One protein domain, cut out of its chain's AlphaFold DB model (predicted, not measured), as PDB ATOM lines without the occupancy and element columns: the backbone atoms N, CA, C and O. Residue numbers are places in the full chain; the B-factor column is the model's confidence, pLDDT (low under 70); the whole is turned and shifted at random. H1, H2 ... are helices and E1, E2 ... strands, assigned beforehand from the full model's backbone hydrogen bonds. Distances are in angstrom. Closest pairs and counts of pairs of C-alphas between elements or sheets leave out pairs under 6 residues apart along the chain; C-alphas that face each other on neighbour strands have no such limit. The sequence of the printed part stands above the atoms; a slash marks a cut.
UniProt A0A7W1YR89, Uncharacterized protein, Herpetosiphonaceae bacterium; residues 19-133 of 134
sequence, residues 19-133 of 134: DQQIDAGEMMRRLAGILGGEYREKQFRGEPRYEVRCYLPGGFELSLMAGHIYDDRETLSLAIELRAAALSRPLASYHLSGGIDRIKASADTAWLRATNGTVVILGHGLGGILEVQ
ATOM      1  N   ASP A  19     -16.259   2.304 -32.405       48.09
ATOM      2  CA  ASP A  19     -15.191   2.753 -33.316       48.09
ATOM      3  C   ASP A  19     -13.914   3.256 -32.616       48.09
ATOM      4  O   ASP A  19     -12.972   3.725 -33.261       48.09
ATOM      5  N   GLN A  20     -13.830   3.160 -31.288       53.16
ATOM      6  CA  GLN A  20     -12.683   3.677 -30.544       53.16
ATOM      7  C   GLN A  20     -11.574   2.629 -30.413       53.16
ATOM      8  O   GLN A  20     -11.495   1.904 -29.425       53.16
ATOM      9  N   GLN A  21     -10.656   2.601 -31.384       55.72
ATOM     10  CA  GLN A  21      -9.313   2.049 -31.166       55.72
ATOM     11  C   GLN A  21      -8.535   2.980 -30.223       55.72
ATOM     12  O   GLN A  21      -7.732   3.804 -30.656       55.72
ATOM     13  N   ILE A  22      -8.819   2.886 -28.926       63.22
ATOM     14  CA  ILE A  22      -8.074   3.572 -27.868       63.22
ATOM     15  C   ILE A  22      -7.221   2.557 -27.114       63.22
ATOM     16  O   ILE A  22      -7.664   1.444 -26.833       63.22
ATOM     17  N   ASP A  23      -5.983   2.932 -26.796       71.38
ATOM     18  CA  ASP A  23      -5.129   2.095 -25.960       71.38
ATOM     19  C   ASP A  23      -5.596   2.102 -24.492       71.38
ATOM     20  O   ASP A  23      -6.405   2.927 -24.055       71.38
ATOM     21  N   ALA A  24      -5.071   1.157 -23.713       72.06
ATOM     22  CA  ALA A  24      -5.406   0.993 -22.303       72.06
ATOM     23  C   ALA A  24      -5.096   2.234 -21.445       72.06
ATOM     24  O   ALA A  24      -5.798   2.492 -20.466       72.06
ATOM     25  N   GLY A  25      -4.067   3.007 -21.795       76.81
ATOM     26  CA  GLY A  25      -3.693   4.215 -21.066       76.81
ATOM     27  C   GLY A  25      -4.699   5.337 -21.289       76.81
ATOM     28  O   GLY A  25      -5.194   5.931 -20.329       76.81
ATOM     29  N   GLU A  26      -5.073   5.583 -22.541       77.94
ATOM     30  CA  GLU A  26      -6.100   6.560 -22.906       77.94
ATOM     31  C   GLU A  26      -7.472   6.172 -22.339       77.94
ATOM     32  O   GLU A  26      -8.196   7.009 -21.795       77.94
ATOM     33  N   MET A  27      -7.794   4.881 -22.366       74.06
ATOM     34  CA  MET A  27      -8.986   4.323 -21.740       74.06
ATOM     35  C   MET A  27      -9.042   4.632 -20.230       74.06
ATOM     36  O   MET A  27     -10.043   5.150 -19.724       74.06
ATOM     37  N   MET A  28      -7.946   4.391 -19.510       79.81
ATOM     38  CA  MET A  28      -7.840   4.659 -18.071       79.81
ATOM     39  C   MET A  28      -7.817   6.157 -17.743       79.81
ATOM     40  O   MET A  28      -8.394   6.582 -16.741       79.81
ATOM     41  N   ARG A  29      -7.215   6.984 -18.600       82.50
ATOM     42  CA  ARG A  29      -7.235   8.445 -18.456       82.50
ATOM     43  C   ARG A  29      -8.653   9.005 -18.557       82.50
ATOM     44  O   ARG A  29      -9.029   9.861 -17.758       82.50
ATOM     45  N   ARG A  30      -9.460   8.506 -19.497       77.62
ATOM     46  CA  ARG A  30     -10.872   8.902 -19.625       77.62
ATOM     47  C   ARG A  30     -11.685   8.488 -18.407       77.62
ATOM     48  O   ARG A  30     -12.440   9.306 -17.886       77.62
ATOM     49  N   LEU A  31     -11.472   7.269 -17.905       76.62
ATOM     50  CA  LEU A  31     -12.095   6.800 -16.662       76.62
ATOM     51  C   LEU A  31     -11.783   7.707 -15.474       76.62
ATOM     52  O   LEU A  31     -12.696   8.058 -14.731       76.62
ATOM     53  N   ALA A  32     -10.530   8.131 -15.312       83.69
ATOM     54  CA  ALA A  32     -10.170   9.097 -14.278       83.69
ATOM     55  C   ALA A  32     -10.942  10.415 -14.416       83.69
ATOM     56  O   ALA A  32     -11.465  10.905 -13.420       83.69
ATOM     57  N   GLY A  33     -11.072  10.954 -15.634       80.44
ATOM     58  CA  GLY A  33     -11.836  12.181 -15.879       80.44
ATOM     59  C   GLY A  33     -13.303  12.075 -15.449       80.44
ATOM     60  O   GLY A  33     -13.811  12.976 -14.790       80.44
ATOM     61  N   ILE A  34     -13.955  10.952 -15.760       74.75
ATOM     62  CA  ILE A  34     -15.363  10.687 -15.406       74.75
ATOM     63  C   ILE A  34     -15.535  10.495 -13.899       74.75
ATOM     64  O   ILE A  34     -16.471  11.002 -13.292       74.75
ATOM     65  N   LEU A  35     -14.621   9.750 -13.278       76.38
ATOM     66  CA  LEU A  35     -14.685   9.449 -11.850       76.38
ATOM     67  C   LEU A  35     -14.175  10.606 -10.976       76.38
ATOM     68  O   LEU A  35     -14.198  10.488  -9.752       76.38
ATOM     69  N   GLY A  36     -13.672  11.696 -11.568       80.81
ATOM     70  CA  GLY A  36     -12.962  12.748 -10.835       80.81
ATOM     71  C   GLY A  36     -11.736  12.211 -10.083       80.81
ATOM     72  O   GLY A  36     -11.411  12.687  -8.996       80.81
ATOM     73  N   GLY A  37     -11.109  11.162 -10.618       84.81
ATOM     74  CA  GLY A  37     -10.018  10.426  -9.991       84.81
ATOM     75  C   GLY A  37      -8.627  10.880 -10.427       84.81
ATOM     76  O   GLY A  37      -8.431  11.479 -11.481       84.81
ATOM     77  N   GLU A  38      -7.628  10.528  -9.625       91.25
ATOM     78  CA  GLU A  38      -6.219  10.660  -9.972       91.25
ATOM     79  C   GLU A  38      -5.791   9.534 -10.918       91.25
ATOM     80  O   GLU A  38      -5.820   8.359 -10.544       91.25
ATOM     81  N   TYR A  39      -5.336   9.897 -12.118       91.75
ATOM     82  CA  TYR A  39      -4.678   8.986 -13.054       91.75
ATOM     83  C   TYR A  39      -3.166   8.954 -12.817       91.75
ATOM     84  O   TYR A  39      -2.526  10.001 -12.680       91.75
ATOM     85  N   ARG A  40      -2.572   7.758 -12.817       93.12
ATOM     86  CA  ARG A  40      -1.120   7.560 -12.774       93.12
ATOM     87  C   ARG A  40      -0.703   6.461 -13.735       93.12
ATOM     88  O   ARG A  40      -1.305   5.394 -13.775       93.12
ATOM     89  N   GLU A  41       0.395   6.701 -14.429       91.19
ATOM     90  CA  GLU A  41       1.072   5.701 -15.243       91.19
ATOM     91  C   GLU A  41       2.370   5.287 -14.551       91.19
ATOM     92  O   GLU A  41       3.128   6.124 -14.055       91.19
ATOM     93  N   LYS A  42       2.605   3.981 -14.467       88.44
ATOM     94  CA  LYS A  42       3.784   3.383 -13.848       88.44
ATOM     95  C   LYS A  42       4.378   2.337 -14.773       88.44
ATOM     96  O   LYS A  42       3.718   1.819 -15.662       88.44
ATOM     97  N   GLN A  43       5.623   1.985 -14.495       83.69
ATOM     98  CA  GLN A  43       6.280   0.838 -15.102       83.69
ATOM     99  C   GLN A  43       6.214  -0.346 -14.138       83.69
ATOM    100  O   GLN A  43       6.548  -0.212 -12.958       83.69
ATOM    101  N   PHE A  44       5.802  -1.509 -14.633       76.81
ATOM    102  CA  PHE A  44       5.844  -2.766 -13.898       76.81
ATOM    103  C   PHE A  44       6.446  -3.840 -14.795       76.81
ATOM    104  O   PHE A  44       5.920  -4.130 -15.859       76.81
ATOM    105  N   ARG A  45       7.586  -4.410 -14.382       76.00
ATOM    106  CA  ARG A  45       8.310  -5.449 -15.143       76.00
ATOM    107  C   ARG A  45       8.633  -5.072 -16.605       76.00
ATOM    108  O   ARG A  45       8.803  -5.951 -17.437       76.00
ATOM    109  N   GLY A  46       8.793  -3.777 -16.884       77.25
ATOM    110  CA  GLY A  46       9.112  -3.261 -18.222       77.25
ATOM    111  C   GLY A  46       7.895  -2.977 -19.103       77.25
ATOM    112  O   GLY A  46       8.074  -2.614 -20.260       77.25
ATOM    113  N   GLU A  47       6.685  -3.114 -18.563       77.50
ATOM    114  CA  GLU A  47       5.432  -2.831 -19.257       77.50
ATOM    115  C   GLU A  47       4.639  -1.731 -18.532       77.50
ATOM    116  O   GLU A  47       4.767  -1.560 -17.307       77.50
ATOM    117  N   PRO A  48       3.821  -0.956 -19.266       79.38
ATOM    118  CA  PRO A  48       3.021   0.097 -18.671       79.38
ATOM    119  C   PRO A  48       1.903  -0.481 -17.793       79.38
ATOM    120  O   PRO A  48       1.214  -1.442 -18.141       79.38
ATOM    121  N   ARG A  49       1.708   0.155 -16.641       86.25
ATOM    122  CA  ARG A  49       0.613  -0.083 -15.703       86.25
ATOM    123  C   ARG A  49      -0.104   1.229 -15.436       86.25
ATOM    124  O   ARG A  49       0.519   2.220 -15.056       86.25
ATOM    125  N   TYR A  50      -1.419   1.201 -15.555       86.62
ATOM    126  CA  TYR A  50      -2.280   2.363 -15.428       86.62
ATOM    127  C   TYR A  50      -3.108   2.242 -14.152       86.62
ATOM    128  O   TYR A  50      -3.741   1.216 -13.905       86.62
ATOM    129  N   GLU A  51      -3.097   3.277 -13.324       89.88
ATOM    130  CA  GLU A  51      -3.832   3.322 -12.064       89.88
ATOM    131  C   GLU A  51      -4.784   4.516 -12.062       89.88
ATOM    132  O   GLU A  51      -4.392   5.631 -12.408       89.88
ATOM    133  N   VAL A  52      -6.021   4.287 -11.628       88.81
ATOM    134  CA  VAL A  52      -6.991   5.340 -11.322       88.81
ATOM    135  C   VAL A  52      -7.410   5.193  -9.873       88.81
ATOM    136  O   VAL A  52      -7.755   4.095  -9.438       88.81
ATOM    137  N   ARG A  53      -7.391   6.291  -9.121       88.94
ATOM    138  CA  ARG A  53      -7.909   6.336  -7.749       88.94
ATOM    139  C   ARG A  53      -8.926   7.447  -7.622       88.94
ATOM    140  O   ARG A  53      -8.624   8.582  -7.964       88.94
ATOM    141  N   CYS A  54     -10.103   7.145  -7.105       86.06
ATOM    142  CA  CYS A  54     -11.105   8.158  -6.792       86.06
ATOM    143  C   CYS A  54     -11.680   7.923  -5.396       86.06
ATOM    144  O   CYS A  54     -11.734   6.793  -4.906       86.06
ATOM    145  N   TYR A  55     -12.082   9.015  -4.751       82.44
ATOM    146  CA  TYR A  55     -12.679   8.995  -3.423       82.44
ATOM    147  C   TYR A  55     -14.178   9.215  -3.555       82.44
ATOM    148  O   TYR A  55     -14.624  10.285  -3.963       82.44
ATOM    149  N   LEU A  56     -14.947   8.190  -3.205       76.50
ATOM    150  CA  LEU A  56     -16.398   8.229  -3.230       76.50
ATOM    151  C   LEU A  56     -16.937   8.797  -1.901       76.50
ATOM    152  O   LEU A  56     -16.297   8.653  -0.846       76.50
ATOM    153  N   PRO A  57     -18.138   9.407  -1.910       71.50
ATOM    154  CA  PRO A  57     -18.832   9.820  -0.693       71.50
ATOM    155  C   PRO A  57     -18.930   8.690   0.338       71.50
ATOM    156  O   PRO A  57     -19.037   7.520  -0.014       71.50
ATOM    157  N   GLY A  58     -18.916   9.036   1.627       73.12
ATOM    158  CA  GLY A  58     -18.931   8.044   2.712       73.12
ATOM    159  C   GLY A  58     -17.550   7.508   3.092       73.12
ATOM    160  O   GLY A  58     -17.455   6.601   3.912       73.12
ATOM    161  N   GLY A  59     -16.484   8.097   2.539       77.88
ATOM    162  CA  GLY A  59     -15.113   7.733   2.873       77.88
ATOM    163  C   GLY A  59     -14.708   6.414   2.237       77.88
ATOM    164  O   GLY A  59     -14.045   5.619   2.889       77.88
ATOM    165  N   PHE A  60     -15.106   6.163   0.991       79.44
ATOM    166  CA  PHE A  60     -14.634   5.008   0.232       79.44
ATOM    167  C   PHE A  60     -13.597   5.435  -0.805       79.44
ATOM    168  O   PHE A  60     -13.661   6.528  -1.358       79.44
ATOM    169  N   GLU A  61     -12.636   4.565  -1.075       86.19
ATOM    170  CA  GLU A  61     -11.657   4.697  -2.143       86.19
ATOM    171  C   GLU A  61     -11.923   3.603  -3.176       86.19
ATOM    172  O   GLU A  61     -11.940   2.415  -2.846       86.19
ATOM    173  N   LEU A  62     -12.117   4.008  -4.425       83.88
ATOM    174  CA  LEU A  62     -12.205   3.117  -5.570       83.88
ATOM    175  C   LEU A  62     -10.884   3.197  -6.343       83.88
ATOM    176  O   LEU A  62     -10.489   4.260  -6.825       83.88
ATOM    177  N   SER A  63     -10.206   2.058  -6.443       87.25
ATOM    178  CA  SER A  63      -8.935   1.883  -7.141       87.25
ATOM    179  C   SER A  63      -9.120   0.978  -8.355       87.25
ATOM    180  O   SER A  63      -9.560  -0.160  -8.217       87.25
ATOM    181  N   LEU A  64      -8.748   1.457  -9.538       85.50
ATOM    182  CA  LEU A  64      -8.684   0.671 -10.767       85.50
ATOM    183  C   LEU A  64      -7.224   0.532 -11.183       85.50
ATOM    184  O   LEU A  64      -6.461   1.497 -11.149       85.50
ATOM    185  N   MET A  65      -6.834  -0.664 -11.598       86.44
ATOM    186  CA  MET A  65      -5.477  -0.982 -12.023       86.44
ATOM    187  C   MET A  65      -5.565  -1.788 -13.309       86.44
ATOM    188  O   MET A  65      -6.060  -2.908 -13.271       86.44
ATOM    189  N   ALA A  66      -5.094  -1.231 -14.423       80.31
ATOM    190  CA  ALA A  66      -5.027  -1.909 -15.714       80.31
ATOM    191  C   ALA A  66      -3.567  -2.158 -16.109       80.31
ATOM    192  O   ALA A  66      -2.711  -1.291 -15.926       80.31
ATOM    193  N   GLY A  67      -3.271  -3.337 -16.642       75.69
ATOM    194  CA  GLY A  67      -1.917  -3.726 -17.042       75.69
ATOM    195  C   GLY A  67      -1.724  -5.237 -17.005       75.69
ATOM    196  O   GLY A  67      -2.673  -5.989 -16.791       75.69
ATOM    197  N   HIS A  68      -0.485  -5.696 -17.147       70.50
ATOM    198  CA  HIS A  68      -0.122  -7.070 -16.805       70.50
ATOM    199  C   HIS A  68      -0.004  -7.180 -15.280       70.50
ATOM    200  O   HIS A  68       1.021  -6.864 -14.673       70.50
ATOM    201  N   ILE A  69      -1.130  -7.512 -14.644       60.66
ATOM    202  CA  ILE A  69      -1.264  -7.562 -13.179       60.66
ATOM    203  C   ILE A  69      -0.705  -8.883 -12.629       60.66
ATOM    204  O   ILE A  69      -0.169  -8.905 -11.518       60.66
ATOM    205  N   TYR A  70      -0.787  -9.956 -13.420       57.31
ATOM    206  CA  TYR A  70      -0.371 -11.312 -13.068       57.31
ATOM    207  C   TYR A  70       0.700 -11.840 -14.041       57.31
ATOM    208  O   TYR A  70       1.061 -11.176 -15.010       57.31
ATOM    209  N   ASP A  71       1.298 -12.990 -13.713       54.28
ATOM    210  CA  ASP A  71       2.472 -13.552 -14.409       54.28
ATOM    211  C   ASP A  71       2.163 -14.063 -15.835       54.28
ATOM    212  O   ASP A  71       3.079 -14.388 -16.593       54.28
ATOM    213  N   ASP A  72       0.885 -14.124 -16.219       52.84
ATOM    214  CA  ASP A  72       0.433 -14.462 -17.562       52.84
ATOM    215  C   ASP A  72       0.476 -13.229 -18.481       52.84
ATOM    216  O   ASP A  72      -0.372 -12.340 -18.491       52.84
ATOM    217  N   ARG A  73       1.521 -13.178 -19.310       50.91
ATOM    218  CA  ARG A  73       1.817 -12.080 -20.247       50.91
ATOM    219  C   ARG A  73       0.819 -11.922 -21.404       50.91
ATOM    220  O   ARG A  73       1.093 -11.164 -22.325       50.91
ATOM    221  N   GLU A  74      -0.301 -12.639 -21.418       48.06
ATOM    222  CA  GLU A  74      -1.099 -12.787 -22.643       48.06
ATOM    223  C   GLU A  74      -2.269 -11.807 -22.766       48.06
ATOM    224  O   GLU A  74      -2.696 -11.526 -23.882       48.06
ATOM    225  N   THR A  75      -2.741 -11.200 -21.673       58.59
ATOM    226  CA  THR A  75      -3.844 -10.227 -21.756       58.59
ATOM    227  C   THR A  75      -3.725  -9.108 -20.733       58.59
ATOM    228  O   THR A  75      -3.520  -9.357 -19.543       58.59
ATOM    229  N   LEU A  76      -3.919  -7.868 -21.201       61.25
ATOM    230  CA  LEU A  76      -4.174  -6.716 -20.338       61.25
ATOM    231  C   LEU A  76      -5.265  -7.119 -19.352       61.25
ATOM    232  O   LEU A  76      -6.339  -7.526 -19.765       61.25
ATOM    233  N   SER A  77      -4.995  -7.035 -18.063       74.25
ATOM    234  CA  SER A  77      -5.957  -7.365 -17.021       74.25
ATOM    235  C   SER A  77      -6.420  -6.085 -16.344       74.25
ATOM    236  O   SER A  77      -5.662  -5.113 -16.278       74.25
ATOM    237  N   LEU A  78      -7.654  -6.071 -15.840       77.56
ATOM    238  CA  LEU A  78      -8.150  -4.989 -14.992       77.56
ATOM    239  C   LEU A  78      -8.502  -5.543 -13.614       77.56
ATOM    240  O   LEU A  78      -9.345  -6.428 -13.488       77.56
ATOM    241  N   ALA A  79      -7.897  -4.972 -12.579       81.75
ATOM    242  CA  ALA A  79      -8.317  -5.149 -11.200       81.75
ATOM    243  C   ALA A  79      -9.035  -3.888 -10.716       81.75
ATOM    244  O   ALA A  79      -8.569  -2.768 -10.931       81.75
ATOM    245  N   ILE A  80     -10.161  -4.081 -10.042       82.44
ATOM    246  CA  ILE A  80     -10.977  -3.024  -9.452       82.44
ATOM    247  C   ILE A  80     -11.128  -3.348  -7.971       82.44
ATOM    248  O   ILE A  80     -11.533  -4.448  -7.607       82.44
ATOM    249  N   GLU A  81     -10.815  -2.397  -7.105       84.19
ATOM    250  CA  GLU A  81     -10.923  -2.548  -5.660       84.19
ATOM    251  C   GLU A  81     -11.720  -1.397  -5.058       84.19
ATOM    252  O   GLU A  81     -11.418  -0.231  -5.303       84.19
ATOM    253  N   LEU A  82     -12.689  -1.730  -4.210       80.31
ATOM    254  CA  LEU A  82     -13.369  -0.773  -3.344       80.31
ATOM    255  C   LEU A  82     -12.868  -0.959  -1.915       80.31
ATOM    256  O   LEU A  82     -12.927  -2.057  -1.363       80.31
ATOM    257  N   ARG A  83     -12.396   0.116  -1.295       82.62
ATOM    258  CA  ARG A  83     -11.896   0.156   0.083       82.62
ATOM    259  C   ARG A  83     -12.675   1.208   0.865       82.62
ATOM    260  O   ARG A  83     -13.051   2.225   0.302       82.62
ATOM    261  N   ALA A  84     -12.885   1.010   2.163       79.81
ATOM    262  CA  ALA A  84     -13.168   2.148   3.038       79.81
ATOM    263  C   ALA A  84     -11.838   2.836   3.376       79.81
ATOM    264  O   ALA A  84     -10.853   2.159   3.685       79.81
ATOM    265  N   ALA A  85     -11.795   4.163   3.316       64.50
ATOM    266  CA  ALA A  85     -10.671   4.971   3.753       64.50
ATOM    267  C   ALA A  85     -10.380   4.627   5.223       64.50
ATOM    268  O   ALA A  85     -11.248   4.797   6.073       64.50
ATOM    269  N   ALA A  86      -9.173   4.108   5.487       64.62
ATOM    270  CA  ALA A  86      -8.663   3.511   6.739       64.62
ATOM    271  C   ALA A  86      -8.596   1.971   6.806       64.62
ATOM    272  O   ALA A  86      -7.977   1.449   7.734       64.62
ATOM    273  N   LEU A  87      -9.135   1.223   5.837       65.81
ATOM    274  CA  LEU A  87      -8.975  -0.236   5.795       65.81
ATOM    275  C   LEU A  87      -7.820  -0.666   4.883       65.81
ATOM    276  O   LEU A  87      -7.699  -0.242   3.734       65.81
ATOM    277  N   SER A  88      -6.977  -1.572   5.390       69.31
ATOM    278  CA  SER A  88      -5.874  -2.169   4.622       69.31
ATOM    279  C   SER A  88      -6.349  -3.208   3.603       69.31
ATOM    280  O   SER A  88      -5.681  -3.421   2.587       69.31
ATOM    281  N   ARG A  89      -7.504  -3.840   3.851       72.56
ATOM    282  CA  ARG A  89      -8.134  -4.827   2.966       72.56
ATOM    283  C   ARG A  89      -9.293  -4.209   2.173       72.56
ATOM    284  O   ARG A  89     -10.061  -3.441   2.756       72.56
ATOM    285  N   PRO A  90      -9.441  -4.553   0.881       77.62
ATOM    286  CA  PRO A  90     -10.599  -4.146   0.094       77.62
ATOM    287  C   PRO A  90     -11.884  -4.792   0.621       77.62
ATOM    288  O   PRO A  90     -11.878  -5.937   1.072       77.62
ATOM    289  N   LEU A  91     -12.979  -4.035   0.557       78.88
ATOM    290  CA  LEU A  91     -14.341  -4.506   0.817       78.88
ATOM    291  C   LEU A  91     -14.858  -5.358  -0.341       78.88
ATOM    292  O   LEU A  91     -15.556  -6.340  -0.122       78.88
ATOM    293  N   ALA A  92     -14.490  -4.977  -1.562       74.81
ATOM    294  CA  ALA A  92     -14.765  -5.731  -2.772       74.81
ATOM    295  C   ALA A  92     -13.554  -5.650  -3.702       74.81
ATOM    296  O   ALA A  92     -12.906  -4.606  -3.801       74.81
ATOM    297  N   SER A  93     -13.253  -6.760  -4.368       77.75
ATOM    298  CA  SER A  93     -12.210  -6.843  -5.381       77.75
ATOM    299  C   SER A  93     -12.754  -7.626  -6.563       77.75
ATOM    300  O   SER A  93     -13.269  -8.730  -6.390       77.75
ATOM    301  N   TYR A  94     -12.651  -7.032  -7.742       76.19
ATOM    302  CA  TYR A  94     -13.066  -7.622  -9.001       76.19
ATOM    303  C   TYR A  94     -11.868  -7.698  -9.923       76.19
ATOM    304  O   TYR A  94     -11.089  -6.749 -10.029       76.19
ATOM    305  N   HIS A  95     -11.737  -8.831 -10.597       77.25
ATOM    306  CA  HIS A  95     -10.677  -9.051 -11.556       77.25
ATOM    307  C   HIS A  95     -11.266  -9.491 -12.890       77.25
ATOM    308  O   HIS A  95     -11.981 -10.489 -12.965       77.25
ATOM    309  N   LEU A  96     -10.954  -8.735 -13.936       73.44
ATOM    310  CA  LEU A  96     -11.362  -9.009 -15.305       73.44
ATOM    311  C   LEU A  96     -10.150  -9.571 -16.051       73.44
ATOM    312  O   LEU A  96      -9.349  -8.828 -16.626       73.44
ATOM    313  N   SER A  97     -10.011 -10.898 -15.991       65.19
ATOM    314  CA  SER A  97      -9.021 -11.649 -16.768       65.19
ATOM    315  C   SER A  97      -9.424 -11.647 -18.241       65.19
ATOM    316  O   SER A  97     -10.555 -12.014 -18.563       65.19
ATOM    317  N   GLY A  98      -8.511 -11.250 -19.124       61.94
ATOM    318  CA  GLY A  98      -8.763 -11.168 -20.567       61.94
ATOM    319  C   GLY A  98      -8.963  -9.747 -21.100       61.94
ATOM    320  O   GLY A  98      -9.058  -9.570 -22.312       61.94
ATOM    321  N   GLY A  99      -9.010  -8.746 -20.222       62.00
ATOM    322  CA  GLY A  99      -9.001  -7.334 -20.597       62.00
ATOM    323  C   GLY A  99     -10.354  -6.682 -20.782       62.00
ATOM    324  O   GLY A  99     -11.411  -7.310 -20.729       62.00
ATOM    325  N   ILE A 100     -10.291  -5.363 -20.929       66.69
ATOM    326  CA  ILE A 100     -11.445  -4.503 -21.157       66.69
ATOM    327  C   ILE A 100     -11.656  -4.440 -22.665       66.69
ATOM    328  O   ILE A 100     -10.770  -4.000 -23.391       66.69
ATOM    329  N   ASP A 101     -12.822  -4.887 -23.118       64.94
ATOM    330  CA  ASP A 101     -13.231  -4.793 -24.519       64.94
ATOM    331  C   ASP A 101     -13.780  -3.393 -24.814       64.94
ATOM    332  O   ASP A 101     -13.437  -2.774 -25.817       64.94
ATOM    333  N   ARG A 102     -14.636  -2.862 -23.925       69.19
ATOM    334  CA  ARG A 102     -15.336  -1.589 -24.162       69.19
ATOM    335  C   ARG A 102     -15.546  -0.780 -22.902       69.19
ATOM    336  O   ARG A 102     -15.761  -1.326 -21.819       69.19
ATOM    337  N   ILE A 103     -15.596   0.536 -23.092       66.56
ATOM    338  CA  ILE A 103     -16.035   1.487 -22.078       66.56
ATOM    339  C   ILE A 103     -17.149   2.342 -22.648       66.56
ATOM    340  O   ILE A 103     -16.995   2.958 -23.699       66.56
ATOM    341  N   LYS A 104     -18.249   2.424 -21.907       71.06
ATOM    342  CA  LYS A 104     -19.229   3.491 -22.066       71.06
ATOM    343  C   LYS A 104     -19.096   4.436 -20.884       71.06
ATOM    344  O   LYS A 104     -18.878   4.007 -19.755       71.06
ATOM    345  N   ALA A 105     -19.214   5.723 -21.149       64.19
ATOM    346  CA  ALA A 105     -19.044   6.776 -20.166       64.19
ATOM    347  C   ALA A 105     -20.222   7.746 -20.225       64.19
ATOM    348  O   ALA A 105     -20.675   8.111 -21.304       64.19
ATOM    349  N   SER A 106     -20.690   8.182 -19.064       66.62
ATOM    350  CA  SER A 106     -21.605   9.311 -18.880       66.62
ATOM    351  C   SER A 106     -21.013  10.255 -17.834       66.62
ATOM    352  O   SER A 106     -19.977   9.933 -17.258       66.62
ATOM    353  N   ALA A 107     -21.664  11.395 -17.579       64.12
ATOM    354  CA  ALA A 107     -21.152  12.442 -16.689       64.12
ATOM    355  C   ALA A 107     -20.615  11.911 -15.344       64.12
ATOM    356  O   ALA A 107     -19.526  12.305 -14.946       64.12
ATOM    357  N   ASP A 108     -21.324  10.963 -14.715       65.75
ATOM    358  CA  ASP A 108     -21.002  10.473 -13.365       65.75
ATOM    359  C   ASP A 108     -20.910   8.940 -13.266       65.75
ATOM    360  O   ASP A 108     -20.903   8.377 -12.165       65.75
ATOM    361  N   THR A 109     -20.942   8.227 -14.396       69.69
ATOM    362  CA  THR A 109     -20.966   6.754 -14.432       69.69
ATOM    363  C   THR A 109     -20.169   6.217 -15.613       69.69
ATOM    364  O   THR A 109     -20.318   6.688 -16.739       69.69
ATOM    365  N   ALA A 110     -19.357   5.200 -15.353       71.31
ATOM    366  CA  ALA A 110     -18.619   4.417 -16.324       71.31
ATOM    367  C   ALA A 110     -19.114   2.966 -16.323       71.31
ATOM    368  O   ALA A 110     -19.287   2.350 -15.273       71.31
ATOM    369  N   TRP A 111     -19.297   2.408 -17.513       75.94
ATOM    370  CA  TRP A 111     -19.613   1.005 -17.741       75.94
ATOM    371  C   TRP A 111     -18.436   0.359 -18.451       75.94
ATOM    372  O   TRP A 111     -18.041   0.788 -19.533       75.94
ATOM    373  N   LEU A 112     -17.893  -0.685 -17.847       75.19
ATOM    374  CA  LEU A 112     -16.771  -1.464 -18.344       75.19
ATOM    375  C   LEU A 112     -17.294  -2.812 -18.801       75.19
ATOM    376  O   LEU A 112     -17.920  -3.513 -18.011       75.19
ATOM    377  N   ARG A 113     -17.024  -3.193 -20.045       74.81
ATOM    378  CA  ARG A 113     -17.282  -4.547 -20.531       74.81
ATOM    379  C   ARG A 113     -15.959  -5.274 -20.699       74.81
ATOM    380  O   ARG A 113     -15.105  -4.832 -21.465       74.81
ATOM    381  N   ALA A 114     -15.797  -6.382 -19.993       72.81
ATOM    382  CA  ALA A 114     -14.681  -7.292 -20.187       72.81
ATOM    383  C   ALA A 114     -14.896  -8.188 -21.410       72.81
ATOM    384  O   ALA A 114     -16.028  -8.437 -21.833       72.81
ATOM    385  N   THR A 115     -13.798  -8.716 -21.946       67.50
ATOM    386  CA  THR A 115     -13.797  -9.641 -23.093       67.50
ATOM    387  C   THR A 115     -14.567 -10.936 -22.830       67.50
ATOM    388  O   THR A 115     -15.143 -11.509 -23.751       67.50
ATOM    389  N   ASN A 116     -14.658 -11.368 -21.570       66.06
ATOM    390  CA  ASN A 116     -15.474 -12.512 -21.149       66.06
ATOM    391  C   ASN A 116     -16.986 -12.196 -21.054       66.06
ATOM    392  O   ASN A 116     -17.774 -13.070 -20.701       66.06
ATOM    393  N   GLY A 117     -17.398 -10.958 -21.346       66.94
ATOM    394  CA  GLY A 117     -18.785 -10.507 -21.289       66.94
ATOM    395  C   GLY A 117     -19.226  -9.912 -19.949       66.94
ATOM    396  O   GLY A 117     -20.330  -9.371 -19.899       66.94
ATOM    397  N   THR A 118     -18.396  -9.948 -18.899       69.31
ATOM    398  CA  THR A 118     -18.703  -9.317 -17.606       69.31
ATOM    399  C   THR A 118     -18.837  -7.805 -17.765       69.31
ATOM    400  O   THR A 118     -17.984  -7.164 -18.382       69.31
ATOM    401  N   VAL A 119     -19.885  -7.223 -17.177       70.31
ATOM    402  CA  VAL A 119     -20.080  -5.773 -17.137       70.31
ATOM    403  C   VAL A 119     -19.891  -5.262 -15.713       70.31
ATOM    404  O   VAL A 119     -20.573  -5.704 -14.790       70.31
ATOM    405  N   VAL A 120     -18.994  -4.294 -15.539       73.12
ATOM    406  CA  VAL A 120     -18.793  -3.584 -14.274       73.12
ATOM    407  C   VAL A 120     -19.228  -2.140 -14.432       73.12
ATOM    408  O   VAL A 120     -18.779  -1.442 -15.338       73.12
ATOM    409  N   ILE A 121     -20.093  -1.680 -13.535       70.75
ATOM    410  CA  ILE A 121     -20.583  -0.306 -13.512       70.75
ATOM    411  C   ILE A 121     -19.976   0.413 -12.312       70.75
ATOM    412  O   ILE A 121     -20.038  -0.074 -11.182       70.75
ATOM    413  N   LEU A 122     -19.383   1.574 -12.569       72.19
ATOM    414  CA  LEU A 122     -18.698   2.418 -11.599       72.19
ATOM    415  C   LEU A 122     -19.314   3.810 -11.659       72.19
ATOM    416  O   LEU A 122     -19.393   4.381 -12.740       72.19
ATOM    417  N   GLY A 123     -19.728   4.397 -10.543       65.81
ATOM    418  CA  GLY A 123     -20.232   5.767 -10.603       65.81
ATOM    419  C   GLY A 123     -20.539   6.397  -9.259       65.81
ATOM    420  O   GLY A 123     -20.887   5.715  -8.294       65.81
ATOM    421  N   HIS A 124     -20.466   7.728  -9.219       58.00
ATOM    422  CA  HIS A 124     -20.854   8.512  -8.047       58.00
ATOM    423  C   HIS A 124     -22.349   8.360  -7.736       58.00
ATOM    424  O   HIS A 124     -22.710   8.201  -6.572       58.00
ATOM    425  N   GLY A 125     -23.207   8.314  -8.763       54.75
ATOM    426  CA  GLY A 125     -24.655   8.109  -8.608       54.75
ATOM    427  C   GLY A 125     -25.052   6.735  -8.045       54.75
ATOM    428  O   GLY A 125     -26.161   6.576  -7.543       54.75
ATOM    429  N   LEU A 126     -24.141   5.755  -8.086       52.59
ATOM    430  CA  LEU A 126     -24.323   4.402  -7.546       52.59
ATOM    431  C   LEU A 126     -23.868   4.264  -6.088       52.59
ATOM    432  O   LEU A 126     -24.263   3.317  -5.411       52.59
ATOM    433  N   GLY A 127     -23.003   5.165  -5.614       52.03
ATOM    434  CA  GLY A 127     -22.333   5.027  -4.320       52.03
ATOM    435  C   GLY A 127     -21.343   3.855  -4.237       52.03
ATOM    436  O   GLY A 127     -20.946   3.490  -3.132       52.03
ATOM    437  N   GLY A 128     -20.939   3.244  -5.362       61.75
ATOM    438  CA  GLY A 128     -20.052   2.076  -5.348       61.75
ATOM    439  C   GLY A 128     -19.876   1.362  -6.692       61.75
ATOM    440  O   GLY A 128     -20.030   1.957  -7.758       61.75
ATOM    441  N   ILE A 129     -19.520   0.075  -6.611       60.84
ATOM    442  CA  ILE A 129     -19.351  -0.850  -7.743       60.84
ATOM    443  C   ILE A 129     -20.611  -1.706  -7.867       60.84
ATOM    444  O   ILE A 129     -21.076  -2.254  -6.866       60.84
ATOM    445  N   LEU A 130     -21.116  -1.881  -9.085       58.81
ATOM    446  CA  LEU A 130     -22.134  -2.880  -9.387       58.81
ATOM    447  C   LEU A 130     -21.612  -3.829 -10.472       58.81
ATOM    448  O   LEU A 130     -21.329  -3.409 -11.593       58.81
ATOM    449  N   GLU A 131     -21.458  -5.104 -10.122       58.88
ATOM    450  CA  GLU A 131     -21.173  -6.169 -11.083       58.88
ATOM    451  C   GLU A 131     -22.494  -6.683 -11.668       58.88
ATOM    452  O   GLU A 131     -23.418  -7.020 -10.925       58.88
ATOM    453  N   VAL A 132     -22.580  -6.754 -12.997       55.62
ATOM    454  CA  VAL A 132     -23.670  -7.429 -13.708       55.62
ATOM    455  C   VAL A 132     -23.077  -8.625 -14.445       55.62
ATOM    456  O   VAL A 132     -22.313  -8.467 -15.400       55.62
ATOM    457  N   GLN A 133     -23.422  -9.824 -13.979       50.97
ATOM    458  CA  GLN A 133     -23.128 -11.077 -14.670       50.97
ATOM    459  C   GLN A 133     -24.327 -11.437 -15.558       50.97
ATOM    460  O   GLN A 133     -25.470 -11.313 -15.115       50.97
TER     461      GLN A 133
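This is residues 19 to 133 of the 134 residues of an uncharacterized protein of Herpetosiphonaceae bacterium (UniProt A0A7W1YR89). Two antiparallel sheets form a sandwich, only partly face to face with their strands crossed at 36 degrees, and the one helix, H1, fills the space between them on the side of E1, E2, E6 and E7. The chain builds the five-strand sheet first and then crosses to the four-strand one. The printed part has 115 residues, with H1 followed by E1 to E9; the sheet orders are E1 E2 E3 E4 E5 and E6 E7 E8 E9. It is mostly strand and compact, with a radius of gyration of the C-alphas of 13.3 A and spans of 37 by 33 by 26 A.

Find C-alpha 24 at (-5.406, 0.993, -22.303); from there H1 runs to residue 35, 16.3 A. Next come E1, residues 38 to 44, 18.5 A, and E2, residues 47 to 56, the longest strand at 29.3 A, which begins at C-alpha 47 (5.432, -2.831, -19.257). Then read E3, 60 to 67, 23.2 A; E4, 77 to 84, 23.3 A; E5, 92 to 96, 13.4 A; E6, 100 to 106, 17.3 A; E7, 109 to 114, 16.4 A; E8, 119 to 123, 13.3 A; and E9, 128 to 132, 13.2 A, ending at C-alpha 132 (-23.670, -7.429, -13.708).

Look first at E1 to E5, a twisted meander, each strand the antiparallel neighbour of the one before: N 40 and O 51 are 2.8 A apart, N 52 and O 64 2.9 A, N 63 and O 81 2.8 A, N 80 and O 94 2.8 A, within hydrogen-bond range. E6 to E9 form a second twisted meander, with N 104 and O 111 2.9 A apart, N 112 and O 120 2.8 A, and N 121 and O 130 2.9 A. H1 makes two layers, a helix on one face of a sheet, with each sheet. Its height over the first is 8.2 A; it lies over E2 and along the strands, at 8 degrees to E2 on the local plane, and only just not over E1, on which 2 of its C-alphas fall. The closest C-alphas of H1 and E2, Ala 32 and Val 52, are 5.7 A apart. Its height over the second is 9.6 A, over E6 and E7; the closest C-alphas of H1 and E7, Ile 34 and Thr 109, are 6.9 A apart. Every O i to N i+4 pair in H1 is within hydrogen-bond range. Between the sheets, the closest C-alphas of E4 and E9, Leu 82 and Ile 129, are 7.4 A apart, while E1 and E9 are apart.

The two C-alphas farthest apart, of Asp 19 and Ala 86, are 40.6 A from each other. The printed part has no cut and no long link. Mean pLDDT of the printed part is 72.5; 43 residues are under 70, among them 69 to 76 and 123 to 133.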